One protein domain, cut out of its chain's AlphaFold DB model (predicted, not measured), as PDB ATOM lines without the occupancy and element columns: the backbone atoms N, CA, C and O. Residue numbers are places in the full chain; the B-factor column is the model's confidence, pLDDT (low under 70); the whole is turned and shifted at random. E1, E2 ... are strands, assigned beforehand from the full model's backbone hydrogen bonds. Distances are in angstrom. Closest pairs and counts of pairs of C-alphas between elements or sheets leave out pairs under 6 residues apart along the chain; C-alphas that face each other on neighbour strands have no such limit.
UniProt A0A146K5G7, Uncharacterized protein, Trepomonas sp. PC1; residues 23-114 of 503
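This is residues 23 to 114 of the 503 residues of an uncharacterized protein of Trepomonas sp. PC1 (UniProt A0A146K5G7). With little regular structure, this is a small sandwich of two antiparallel sheets, E1-E2-E5 and E4-E3-E6, their strands crossed, with long loops toward both ends. The 92 printed residues include six named strands, E1 to E6, and no named helix; the class is all strand, with 34 residues in named elements. It is compact, radius of gyration of the C-alphas 14.0 A, spanning 42 by 24 by 22 A.

E1, residues 23 to 26, and E2, residues 31 to 35, form a hairpin, with N 24 and O 33 within hydrogen-bond range at 2.8 A. E2 also neighbours E5, residues 79 to 83, with N 32 and O 82 at 2.8 A. E3, residues 49 to 56, forms a hairpin with E4, residues 65 to 70, with N 52 and O 67 at 2.8 A. E3 also neighbours E6, residues 103 to 108, with N 53 and O 106 at 2.8 A. The sheets' strands stand at 67 degrees.

E1 begins at C-alpha 23 (28.486, -21.135, -98.101). E3 measures 23.2 A. E6 ends at C-alpha 108 (42.432, -29.668, -104.868).

The printed part has no cut. Links E2 to E3 and E5 to E6 are long. Of the printed residues of this model, 36 have pLDDT under 70, among them residues 106 to 114.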
ATOM      1  N   VAL A  23      28.319 -20.222 -99.234       76.75
ATOM      2  CA  VAL A  23      28.486 -21.135 -98.101       76.75
ATOM      3  C   VAL A  23      27.410 -20.809 -97.076       76.75
ATOM      4  O   VAL A  23      27.249 -19.663 -96.670       76.75
ATOM      5  N   THR A  24      26.647 -21.820 -96.675       75.44
ATOM      6  CA  THR A  24      25.569 -21.706 -95.685       75.44
ATOM      7  C   THR A  24      25.819 -22.670 -94.536       75.44
ATOM      8  O   THR A  24      26.192 -23.815 -94.768       75.44
ATOM      9  N   LEU A  25      25.621 -22.224 -93.300       76.50
ATOM     10  CA  LEU A  25      25.781 -23.044 -92.100       76.50
ATOM     11  C   LEU A  25      24.418 -23.575 -91.637       76.50
ATOM     12  O   LEU A  25      23.525 -22.783 -91.334       76.50
ATOM     13  N   ASP A  26      24.276 -24.895 -91.515       71.62
ATOM     14  CA  ASP A  26      23.144 -25.539 -90.843       71.62
ATOM     15  C   ASP A  26      23.582 -26.076 -89.473       71.62
ATOM     16  O   ASP A  26      24.259 -27.104 -89.356       71.62
ATOM     17  N   ARG A  27      23.177 -25.362 -88.417       69.88
ATOM     18  CA  ARG A  27      23.523 -25.698 -87.030       69.88
ATOM     19  C   ARG A  27      22.779 -26.926 -86.501       69.88
ATOM     20  O   ARG A  27      23.275 -27.568 -85.577       69.88
ATOM     21  N   ASN A  28      21.620 -27.271 -87.067       58.97
ATOM     22  CA  ASN A  28      20.795 -28.375 -86.570       58.97
ATOM     23  C   ASN A  28      21.416 -29.734 -86.902       58.97
ATOM     24  O   ASN A  28      21.345 -30.661 -86.097       58.97
ATOM     25  N   ILE A  29      22.030 -29.839 -88.081       68.56
ATOM     26  CA  ILE A  29      22.682 -31.066 -88.565       68.56
ATOM     27  C   ILE A  29      24.215 -30.977 -88.578       68.56
ATOM     28  O   ILE A  29      24.868 -31.944 -88.956       68.56
ATOM     29  N   GLN A  30      24.776 -29.853 -88.126       74.00
ATOM     30  CA  GLN A  30      26.215 -29.602 -87.984       74.00
ATOM     31  C   GLN A  30      26.999 -29.668 -89.305       74.00
ATOM     32  O   GLN A  30      28.027 -30.339 -89.407       74.00
ATOM     33  N   ILE A  31      26.512 -28.963 -90.333       78.25
ATOM     34  CA  ILE A  31      27.090 -28.981 -91.686       78.25
ATOM     35  C   ILE A  31      27.265 -27.562 -92.239       78.25
ATOM     36  O   ILE A  31      26.375 -26.721 -92.118       78.25
ATOM     37  N   PHE A  32      28.388 -27.318 -92.916       81.44
ATOM     38  CA  PHE A  32      28.542 -26.229 -93.879       81.44
ATOM     39  C   PHE A  32      28.187 -26.731 -95.274       81.44
ATOM     40  O   PHE A  32      28.825 -27.636 -95.804       81.44
ATOM     41  N   LYS A  33      27.178 -26.122 -95.876       82.75
ATOM     42  CA  LYS A  33      26.711 -26.419 -97.222       82.75
ATOM     43  C   LYS A  33      27.290 -25.408 -98.196       82.75
ATOM     44  O   LYS A  33      26.954 -24.225 -98.138       82.75
ATOM     45  N   VAL A  34      28.158 -25.882 -99.078       85.00
ATOM     46  CA  VAL A  34      28.810 -25.105-100.131       85.00
ATOM     47  C   VAL A  34      28.041 -25.312-101.430       85.00
ATOM     48  O   VAL A  34      27.956 -26.434-101.924       85.00
ATOM     49  N   LYS A  35      27.489 -24.241-101.998       82.94
ATOM     50  CA  LYS A  35      26.866 -24.243-103.324       82.94
ATOM     51  C   LYS A  35      27.840 -23.691-104.351       82.94
ATOM     52  O   LYS A  35      28.321 -22.573-104.192       82.94
ATOM     53  N   LEU A  36      28.104 -24.459-105.399       81.56
ATOM     54  CA  LEU A  36      29.065 -24.140-106.452       81.56
ATOM     55  C   LEU A  36      28.339 -23.832-107.764       81.56
ATOM     56  O   LEU A  36      27.472 -24.594-108.193       81.56
ATOM     57  N   PHE A  37      28.729 -22.737-108.420       82.38
ATOM     58  CA  PHE A  37      28.237 -22.364-109.750       82.38
ATOM     59  C   PHE A  37      29.394 -22.362-110.758       82.38
ATOM     60  O   PHE A  37      30.148 -21.388-110.791       82.38
ATOM     61  N   PRO A  38      29.575 -23.425-111.561       80.12
ATOM     62  CA  PRO A  38      30.681 -23.522-112.514       80.12
ATOM     63  C   PRO A  38      30.522 -22.506-113.655       80.12
ATOM     64  O   PRO A  38      29.418 -22.308-114.163       80.12
ATOM     65  N   VAL A  39      31.621 -21.857-114.058       78.06
ATOM     66  CA  VAL A  39      31.623 -20.822-115.118       78.06
ATOM     67  C   VAL A  39      32.789 -20.892-116.099       78.06
ATOM     68  O   VAL A  39      32.664 -20.366-117.201       78.06
ATOM     69  N   ASN A  40      33.911 -21.523-115.741       73.44
ATOM     70  CA  ASN A  40      35.074 -21.630-116.624       73.44
ATOM     71  C   ASN A  40      35.304 -23.078-117.065       73.44
ATOM     72  O   ASN A  40      35.756 -23.911-116.279       73.44
ATOM     73  N   ASP A  41      35.059 -23.350-118.347       70.81
ATOM     74  CA  ASP A  41      35.211 -24.677-118.956       70.81
ATOM     75  C   ASP A  41      36.646 -25.220-118.885       70.81
ATOM     76  O   ASP A  41      36.852 -26.430-118.887       70.81
ATOM     77  N   SER A  42      37.651 -24.351-118.736       67.44
ATOM     78  CA  SER A  42      39.050 -24.773-118.549       67.44
ATOM     79  C   SER A  42      39.256 -25.555-117.247       67.44
ATOM     80  O   SER A  42      40.237 -26.280-117.110       67.44
ATOM     81  N   CYS A  43      38.326 -25.431-116.295       66.12
ATOM     82  CA  CYS A  43      38.348 -26.134-115.020       66.12
ATOM     83  C   CYS A  43      37.622 -27.486-115.041       66.12
ATOM     84  O   CYS A  43      37.589 -28.175-114.024       66.12
ATOM     85  N   SER A  44      37.097 -27.932-116.188       64.56
ATOM     86  CA  SER A  44      36.506 -29.271-116.316       64.56
ATOM     87  C   SER A  44      37.541 -30.406-116.258       64.56
ATOM     88  O   SER A  44      37.177 -31.572-116.399       64.56
ATOM     89  N   ILE A  45      38.830 -30.084-116.098       60.53
ATOM     90  CA  ILE A  45      39.939 -31.045-116.022       60.53
ATOM     91  C   ILE A  45      40.081 -31.704-114.642       60.53
ATOM     92  O   ILE A  45      40.894 -32.618-114.489       60.53
ATOM     93  N   PHE A  46      39.288 -31.283-113.646       60.06
ATOM     94  CA  PHE A  46      39.307 -31.902-112.322       60.06
ATOM     95  C   PHE A  46      39.058 -33.417-112.413       60.06
ATOM     96  O   PHE A  46      38.115 -33.859-113.074       60.06
ATOM     97  N   PRO A  47      39.869 -34.241-111.727       58.25
ATOM     98  CA  PRO A  47      39.643 -35.676-111.699       58.25
ATOM     99  C   PRO A  47      38.384 -36.014-110.895       58.25
ATOM    100  O   PRO A  47      37.970 -35.273-110.007       58.25
ATOM    101  N   TYR A  48      37.848 -37.219-111.116       58.22
ATOM    102  CA  TYR A  48      36.687 -37.749-110.389       58.22
ATOM    103  C   TYR A  48      36.851 -37.795-108.862       58.22
ATOM    104  O   TYR A  48      35.878 -38.059-108.159       58.22
ATOM    105  N   SER A  49      38.050 -37.573-108.317       62.00
ATOM    106  CA  SER A  49      38.235 -37.422-106.878       62.00
ATOM    107  C   SER A  49      39.012 -36.159-106.538       62.00
ATOM    108  O   SER A  49      40.168 -36.005-106.935       62.00
ATOM    109  N   VAL A  50      38.376 -35.293-105.750       64.56
ATOM    110  CA  VAL A  50      38.945 -34.031-105.267       64.56
ATOM    111  C   VAL A  50      38.827 -33.950-103.746       64.56
ATOM    112  O   VAL A  50      37.901 -34.499-103.141       64.56
ATOM    113  N   GLY A  51      39.791 -33.289-103.118       65.38
ATOM    114  CA  GLY A  51      39.681 -32.807-101.750       65.38
ATOM    115  C   GLY A  51      39.176 -31.371-101.750       65.38
ATOM    116  O   GLY A  51      39.510 -30.591-102.640       65.38
ATOM    117  N   ILE A  52      38.369 -31.028-100.757       75.12
ATOM    118  CA  ILE A  52      37.824 -29.685-100.585       75.12
ATOM    119  C   ILE A  52      38.137 -29.237 -99.171       75.12
ATOM    120  O   ILE A  52      37.782 -29.926 -98.217       75.12
ATOM    121  N   ASN A  53      38.815 -28.101 -99.060       73.56
ATOM    122  CA  ASN A  53      39.121 -27.437 -97.803       73.56
ATOM    123  C   ASN A  53      38.272 -26.183 -97.670       73.56
ATOM    124  O   ASN A  53      38.267 -25.353 -98.575       73.56
ATOM    125  N   LEU A  54      37.621 -26.030 -96.527       78.62
ATOM    126  CA  LEU A  54      36.981 -24.803 -96.095       78.62
ATOM    127  C   LEU A  54      37.811 -24.204 -94.956       78.62
ATOM    128  O   LEU A  54      37.947 -24.796 -93.883       78.62
ATOM    129  N   THR A  55      38.391 -23.038 -95.209       73.50
ATOM    130  CA  THR A  55      39.244 -22.309 -94.268       73.50
ATOM    131  C   THR A  55      38.562 -21.002 -93.906       73.50
ATOM    132  O   THR A  55      38.181 -20.245 -94.788       73.50
ATOM    133  N   PHE A  56      38.411 -20.702 -92.623       71.00
ATOM    134  CA  PHE A  56      37.798 -19.451 -92.178       71.00
ATOM    135  C   PHE A  56      38.870 -18.421 -91.834       71.00
ATOM    136  O   PHE A  56      39.956 -18.785 -91.385       71.00
ATOM    137  N   SER A  57      38.567 -17.137 -92.030       58.69
ATOM    138  CA  SER A  57      39.456 -16.043 -91.612       58.69
ATOM    139  C   SER A  57      39.580 -15.938 -90.086       58.69
ATOM    140  O   SER A  57      40.589 -15.456 -89.578       58.69
ATOM    141  N   GLY A  58      38.566 -16.406 -89.352       60.44
ATOM    142  CA  GLY A  58      38.555 -16.458 -87.894       60.44
ATOM    143  C   GLY A  58      39.189 -17.734 -87.330       60.44
ATOM    144  O   GLY A  58      38.928 -18.837 -87.808       60.44
ATOM    145  N   HIS A  59      39.963 -17.592 -86.249       65.44
ATOM    146  CA  HIS A  59      40.544 -18.700 -85.474       65.44
ATOM    147  C   HIS A  59      39.495 -19.409 -84.610       65.44
ATOM    148  O   HIS A  59      39.546 -19.330 -83.383       65.44
ATOM    149  N   ILE A  60      38.460 -19.978 -85.218       74.19
ATOM    150  CA  ILE A  60      37.438 -20.733 -84.486       74.19
ATOM    151  C   ILE A  60      37.630 -22.240 -84.592       74.19
ATOM    152  O   ILE A  60      37.364 -22.951 -83.626       74.19
ATOM    153  N   PHE A  61      38.120 -22.713 -85.735       79.25
ATOM    154  CA  PHE A  61      38.498 -24.102 -85.929       79.25
ATOM    155  C   PHE A  61      40.016 -24.248 -85.813       79.25
ATOM    156  O   PHE A  61      40.751 -23.414 -86.339       79.25
ATOM    157  N   HIS A  62      40.458 -25.334 -85.175       76.69
ATOM    158  CA  HIS A  62      41.871 -25.704 -85.050       76.69
ATOM    159  C   HIS A  62      42.578 -25.800 -86.406       76.69
ATOM    160  O   HIS A  62      43.717 -25.372 -86.562       76.69
ATOM    161  N   ASP A  63      41.876 -26.382 -87.378       75.06
ATOM    162  CA  ASP A  63      42.353 -26.676 -88.720       75.06
ATOM    163  C   ASP A  63      41.262 -26.336 -89.747       75.06
ATOM    164  O   ASP A  63      40.095 -26.123 -89.412       75.06
ATOM    165  N   SER A  64      41.632 -26.317 -91.031       75.81
ATOM    166  CA  SER A  64      40.648 -26.206 -92.117       75.81
ATOM    167  C   SER A  64      39.728 -27.428 -92.148       75.81
ATOM    168  O   SER A  64      40.183 -28.561 -91.983       75.81
ATOM    169  N   LEU A  65      38.441 -27.213 -92.418       82.69
ATOM    170  CA  LEU A  65      37.479 -28.303 -92.548       82.69
ATOM    171  C   LEU A  65      37.663 -28.978 -93.906       82.69
ATOM    172  O   LEU A  65      37.620 -28.314 -94.939       82.69
ATOM    173  N   ASN A  66      37.870 -30.293 -93.914       80.12
ATOM    174  CA  ASN A  66      38.160 -31.048 -95.129       80.12
ATOM    175  C   ASN A  66      37.070 -32.075 -95.434       80.12
ATOM    176  O   ASN A  66      36.666 -32.835 -94.554       80.12
ATOM    177  N   VAL A  67      36.687 -32.175 -96.706       84.00
ATOM    178  CA  VAL A  67      35.932 -33.317 -97.228       84.00
ATOM    179  C   VAL A  67      36.588 -33.856 -98.498       84.00
ATOM    180  O   VAL A  67      37.160 -33.112 -99.295       84.00
ATOM    181  N   LYS A  68      36.502 -35.171 -98.707       75.94
ATOM    182  CA  LYS A  68      36.918 -35.823 -99.955       75.94
ATOM    183  C   LYS A  68      35.688 -36.247-100.737       75.94
ATOM    184  O   LYS A  68      34.880 -37.018-100.226       75.94
ATOM    185  N   ILE A  69      35.597 -35.803-101.983       74.81
ATOM    186  CA  ILE A  69      34.523 -36.182-102.897       74.81
ATOM    187  C   ILE A  69      35.051 -37.259-103.840       74.81
ATOM    188  O   ILE A  69      36.109 -37.119-104.454       74.81
ATOM    189  N   GLN A  70      34.327 -38.371-103.909       63.44
ATOM    190  CA  GLN A  70      34.551 -39.460-104.854       63.44
ATOM    191  C   GLN A  70      33.360 -39.405-105.817       63.44
ATOM    192  O   GLN A  70      32.227 -39.521-105.360       63.44
ATOM    193  N   ASN A  71      33.608 -39.183-107.110       69.94
ATOM    194  CA  ASN A  71      32.655 -38.798-108.173       69.94
ATOM    195  C   ASN A  71      32.413 -37.288-108.323       69.94
ATOM    196  O   ASN A  71      31.291 -36.854-108.564       69.94
ATOM    197  N   PHE A  72      33.472 -36.493-108.197       73.12
ATOM    198  CA  PHE A  72      33.409 -35.079-108.531       73.12
ATOM    199  C   PHE A  72      33.236 -34.884-110.043       73.12
ATOM    200  O   PHE A  72      34.021 -35.398-110.839       73.12
ATOM    201  N   ASP A  73      32.208 -34.134-110.418       78.62
ATOM    202  CA  ASP A  73      31.947 -33.664-111.777       78.62
ATOM    203  C   ASP A  73      31.799 -32.143-111.736       78.62
ATOM    204  O   ASP A  73      30.939 -31.627-111.020       78.62
ATOM    205  N   PHE A  74      32.641 -31.435-112.490       74.69
ATOM    206  CA  PHE A  74      32.711 -29.975-112.461       74.69
ATOM    207  C   PHE A  74      31.375 -29.290-112.787       74.69
ATOM    208  O   PHE A  74      31.047 -28.275-112.177       74.69
ATOM    209  N   TYR A  75      30.587 -29.845-113.709       77.62
ATOM    210  CA  TYR A  75      29.315 -29.252-114.120       77.62
ATOM    211  C   TYR A  75      28.149 -29.702-113.242       77.62
ATOM    212  O   TYR A  75      27.205 -28.941-113.032       77.62
ATOM    213  N   ASN A  76      28.205 -30.931-112.731       79.81
ATOM    214  CA  ASN A  76      27.080 -31.556-112.037       79.81
ATOM    215  C   ASN A  76      27.174 -31.476-110.504       79.81
ATOM    216  O   ASN A  76      26.163 -31.652-109.822       79.81
ATOM    217  N   THR A  77      28.352 -31.203-109.937       77.69
ATOM    218  CA  THR A  77      28.543 -31.112-108.478       77.69
ATOM    219  C   THR A  77      28.287 -29.688-107.997       77.69
ATOM    220  O   THR A  77      29.209 -28.894-107.832       77.69
ATOM    221  N   THR A  78      27.016 -29.354-107.779       79.25
ATOM    222  CA  THR A  78      26.592 -27.992-107.409       79.25
ATOM    223  C   THR A  78      26.439 -27.768-105.907       79.25
ATOM    224  O   THR A  78      26.274 -26.629-105.486       79.25
ATOM    225  N   GLU A  79      26.440 -28.822-105.088       84.38
ATOM    226  CA  GLU A  79      26.255 -28.728-103.634       84.38
ATOM    227  C   GLU A  79      27.148 -29.731-102.901       84.38
ATOM    228  O   GLU A  79      27.265 -30.886-103.317       84.38
ATOM    229  N   ILE A  80      27.797 -29.274-101.829       85.88
ATOM    230  CA  ILE A  80      28.770 -30.047-101.058       85.88
ATOM    231  C   ILE A  80      28.566 -29.783 -99.572       85.88
ATOM    232  O   ILE A  80      28.651 -28.645 -99.117       85.88
ATOM    233  N   ASP A  81      28.357 -30.858 -98.822       86.06
ATOM    234  CA  ASP A  81      28.163 -30.817 -97.379       86.06
ATOM    235  C   ASP A  81      29.478 -31.136 -96.655       86.06
ATOM    236  O   ASP A  81      30.067 -32.207 -96.828       86.06
ATOM    237  N   ILE A  82      29.940 -30.197 -95.830       88.94
ATOM    238  CA  ILE A  82      31.151 -30.307 -95.013       88.94
ATOM    239  C   ILE A  82      30.726 -30.360 -93.539       88.94
ATOM    240  O   ILE A  82      30.371 -29.325 -92.969       88.94
ATOM    241  N   PRO A  83      30.716 -31.544 -92.902       84.62
ATOM    242  CA  PRO A  83      30.333 -31.664 -91.502       84.62
ATOM    243  C   PRO A  83      31.398 -31.067 -90.577       84.62
ATOM    244  O   PRO A  83      32.593 -31.120 -90.874       84.62
ATOM    245  N   TYR A  84      30.970 -30.561 -89.423       86.25
ATOM    246  CA  TYR A  84      31.858 -30.151 -88.336       86.25
ATOM    247  C   TYR A  84      31.484 -30.859 -87.031       86.25
ATOM    248  O   TYR A  84      30.375 -31.361 -86.866       86.25
ATOM    249  N   SER A  85      32.414 -30.905 -86.079       85.81
ATOM    250  CA  SER A  85      32.169 -31.460 -84.746       85.81
ATOM    251  C   SER A  85      32.761 -30.574 -83.655       85.81
ATOM    252  O   SER A  85      33.679 -29.793 -83.898       85.81
ATOM    253  N   ALA A  86      32.274 -30.736 -82.422       81.56
ATOM    254  CA  ALA A  86      32.753 -29.986 -81.257       81.56
ATOM    255  C   ALA A  86      34.276 -30.105 -81.023       81.56
ATOM    256  O   ALA A  86      34.884 -29.202 -80.464       81.56
ATOM    257  N   SER A  87      34.909 -31.194 -81.470       84.06
ATOM    258  CA  SER A  87      36.357 -31.407 -81.339       84.06
ATOM    259  C   SER A  87      37.202 -30.613 -82.338       84.06
ATOM    260  O   SER A  87      38.423 -30.638 -82.238       84.06
ATOM    261  N   MET A  88      36.578 -29.991 -83.340       85.12
ATOM    262  CA  MET A  88      37.275 -29.216 -84.370       85.12
ATOM    263  C   MET A  88      37.438 -27.745 -83.980       85.12
ATOM    264  O   MET A  88      38.170 -27.030 -84.655       85.12
ATOM    265  N   PHE A  89      36.768 -27.295 -82.917       81.38
ATOM    266  CA  PHE A  89      36.843 -25.920 -82.429       81.38
ATOM    267  C   PHE A  89      38.063 -25.712 -81.539       81.38
ATOM    268  O   PHE A  89      38.359 -26.572 -80.716       81.38
ATOM    269  N   ASP A  90      38.704 -24.546 -81.646       80.88
ATOM    270  CA  ASP A  90      39.737 -24.085 -80.715       80.88
ATOM    271  C   ASP A  90      39.149 -23.906 -79.302       80.88
ATOM    272  O   ASP A  90      38.364 -22.979 -79.107       80.88
ATOM    273  N   PRO A  91      39.513 -24.696 -78.268       76.44
ATOM    274  CA  PRO A  91      38.975 -24.509 -76.929       76.44
ATOM    275  C   PRO A  91      39.334 -23.121 -76.378       76.44
ATOM    276  O   PRO A  91      40.484 -22.692 -76.506       76.44
ATOM    277  N   PRO A  92      38.399 -22.422 -75.709       79.31
ATOM    278  CA  PRO A  92      37.081 -22.888 -75.262       79.31
ATOM    279  C   PRO A  92      35.921 -22.607 -76.242       79.31
ATOM    280  O   PRO A  92      34.770 -22.612 -75.812       79.31
ATOM    281  N   LYS A  93      36.199 -22.328 -77.520       78.56
ATOM    282  CA  LYS A  93      35.202 -21.905 -78.510       78.56
ATOM    283  C   LYS A  93      34.257 -23.033 -78.907       78.56
ATOM    284  O   LYS A  93      34.576 -24.221 -78.843       78.56
ATOM    285  N   THR A  94      33.082 -22.632 -79.350       80.50
ATOM    286  CA  THR A  94      31.966 -23.467 -79.779       80.50
ATOM    287  C   THR A  94      31.369 -22.896 -81.061       80.50
ATOM    288  O   THR A  94      31.739 -21.812 -81.496       80.50
ATOM    289  N   ILE A  95      30.402 -23.589 -81.667       74.94
ATOM    290  CA  ILE A  95      29.687 -23.069 -82.844       74.94
ATOM    291  C   ILE A  95      28.983 -21.729 -82.583       74.94
ATOM    292  O   ILE A  95      28.728 -20.979 -83.523       74.94
ATOM    293  N   ASP A  96      28.681 -21.412 -81.327       69.31
ATOM    294  CA  ASP A  96      28.043 -20.147 -80.971       69.31
ATOM    295  C   ASP A  96      29.021 -18.967 -81.030       69.31
ATOM    296  O   ASP A  96      28.585 -17.833 -81.202       69.31
ATOM    297  N   ASP A  97      30.330 -19.238 -81.014       64.94
ATOM    298  CA  ASP A  97      31.396 -18.253 -81.221       64.94
ATOM    299  C   ASP A  97      31.723 -18.042 -82.717       64.94
ATOM    300  O   ASP A  97      32.654 -17.306 -83.057       64.94
ATOM    301  N   PHE A  98      31.012 -18.730 -83.624       65.12
ATOM    302  CA  PHE A  98      31.248 -18.674 -85.070       65.12
ATOM    303  C   PHE A  98      30.727 -17.366 -85.670       65.12
ATOM    304  O   PHE A  98      29.539 -17.238 -85.959       65.12
ATOM    305  N   ASP A  99      31.661 -16.439 -85.890       56.66
ATOM    306  CA  ASP A  99      31.453 -15.086 -86.427       56.66
ATOM    307  C   ASP A  99      32.361 -14.804 -87.647       56.66
ATOM    308  O   ASP A  99      32.998 -13.762 -87.782       56.66
ATOM    309  N   ALA A 100      32.546 -15.800 -88.521       51.84
ATOM    310  CA  ALA A 100      33.435 -15.636 -89.671       51.84
ATOM    311  C   ALA A 100      32.734 -14.877 -90.813       51.84
ATOM    312  O   ALA A 100      31.821 -15.404 -91.447       51.84
ATOM    313  N   THR A 101      33.232 -13.678 -91.124       49.84
ATOM    314  CA  THR A 101      32.839 -12.851 -92.285       49.84
ATOM    315  C   THR A 101      33.445 -13.325 -93.609       49.84
ATOM    316  O   THR A 101      32.936 -12.997 -94.677       49.84
ATOM    317  N   PHE A 102      34.507 -14.138 -93.567       50.78
ATOM    318  CA  PHE A 102      35.187 -14.640 -94.763       50.78
ATOM    319  C   PHE A 102      35.559 -16.118 -94.628       50.78
ATOM    320  O   PHE A 102      36.073 -16.568 -93.598       50.78
ATOM    321  N   CYS A 103      35.336 -16.876 -95.700       62.16
ATOM    322  CA  CYS A 103      35.775 -18.260 -95.818       62.16
ATOM    323  C   CYS A 103      36.379 -18.513 -97.201       62.16
ATOM    324  O   CYS A 103      35.943 -17.948 -98.199       62.16
ATOM    325  N   PHE A 104      37.395 -19.363 -97.248       65.94
ATOM    326  CA  PHE A 104      38.079 -19.789 -98.455       65.94
ATOM    327  C   PHE A 104      37.735 -21.247 -98.716       65.94
ATOM    328  O   PHE A 104      37.997 -22.110 -97.877       65.94
ATOM    329  N   VAL A 105      37.177 -21.527 -99.892       70.00
ATOM    330  CA  VAL A 105      36.956 -22.891-100.373       70.00
ATOM    331  C   VAL A 105      38.046 -23.234-101.377       70.00
ATOM    332  O   VAL A 105      38.094 -22.677-102.467       70.00
ATOM    333  N   THR A 106      38.914 -24.178-101.026       65.69
ATOM    334  CA  THR A 106      39.959 -24.691-101.920       65.69
ATOM    335  C   THR A 106      39.584 -26.080-102.409       65.69
ATOM    336  O   THR A 106      39.450 -26.995-101.597       65.69
ATOM    337  N   VAL A 107      39.470 -26.259-103.726       64.56
ATOM    338  CA  VAL A 107      39.282 -27.572-104.363       64.56
ATOM    339  C   VAL A 107      40.620 -28.025-104.932       64.56
ATOM    340  O   VAL A 107      41.203 -27.355-105.779       64.56
ATOM    341  N   TYR A 108      41.123 -29.163-104.473       59.28
ATOM    342  CA  TYR A 108      42.432 -29.668-104.868       59.28
ATOM    343  C   TYR A 108      42.365 -31.137-105.278       59.28
ATOM    344  O   TYR A 108      41.547 -31.915-104.787       59.28
ATOM    345  N   SER A 109      43.264 -31.546-106.165       52.22
ATOM    346  CA  SER A 109      43.438 -32.943-106.552       52.22
ATOM    347  C   SER A 109      44.899 -33.363-106.398       52.22
ATOM    348  O   SER A 109      45.786 -32.526-106.247       52.22
ATOM    349  N   TYR A 110      45.174 -34.669-106.429       45.31
ATOM    350  CA  TYR A 110      46.551 -35.174-106.338       45.31
ATOM    351  C   TYR A 110      47.385 -34.920-107.612       45.31
ATOM    352  O   TYR A 110      48.583 -35.192-107.593       45.31
ATOM    353  N   SER A 111      46.786 -34.407-108.697       37.81
ATOM    354  CA  SER A 111      47.487 -34.020-109.932       37.81
ATOM    355  C   SER A 111      47.651 -32.504-110.103       37.81
ATOM    356  O   SER A 111      48.632 -32.088-110.709       37.81
ATOM    357  N   GLU A 112      46.747 -31.686-109.552       39.72
ATOM    358  CA  GLU A 112      46.714 -30.224-109.723       39.72
ATOM    359  C   GLU A 112      46.130 -29.534-108.471       39.72
ATOM    360  O   GLU A 112      45.082 -29.942-107.953       39.72
ATOM    361  N   GLN A 113      46.803 -28.481-107.985       35.84
ATOM    362  CA  GLN A 113      46.285 -27.561-106.966       35.84
ATOM    363  C   GLN A 113      45.659 -26.348-107.663       35.84
ATOM    364  O   GLN A 113      46.372 -25.474-108.153       35.84
ATOM    365  N   ALA A 114      44.330 -26.277-107.690       40.09
ATOM    366  CA  ALA A 114      43.635 -25.048-108.047       40.09
ATOM    367  C   ALA A 114      43.446 -24.212-106.773       40.09
ATOM    368  O   ALA A 114      42.771 -24.624-105.830       40.09
TER     369      ALA A 114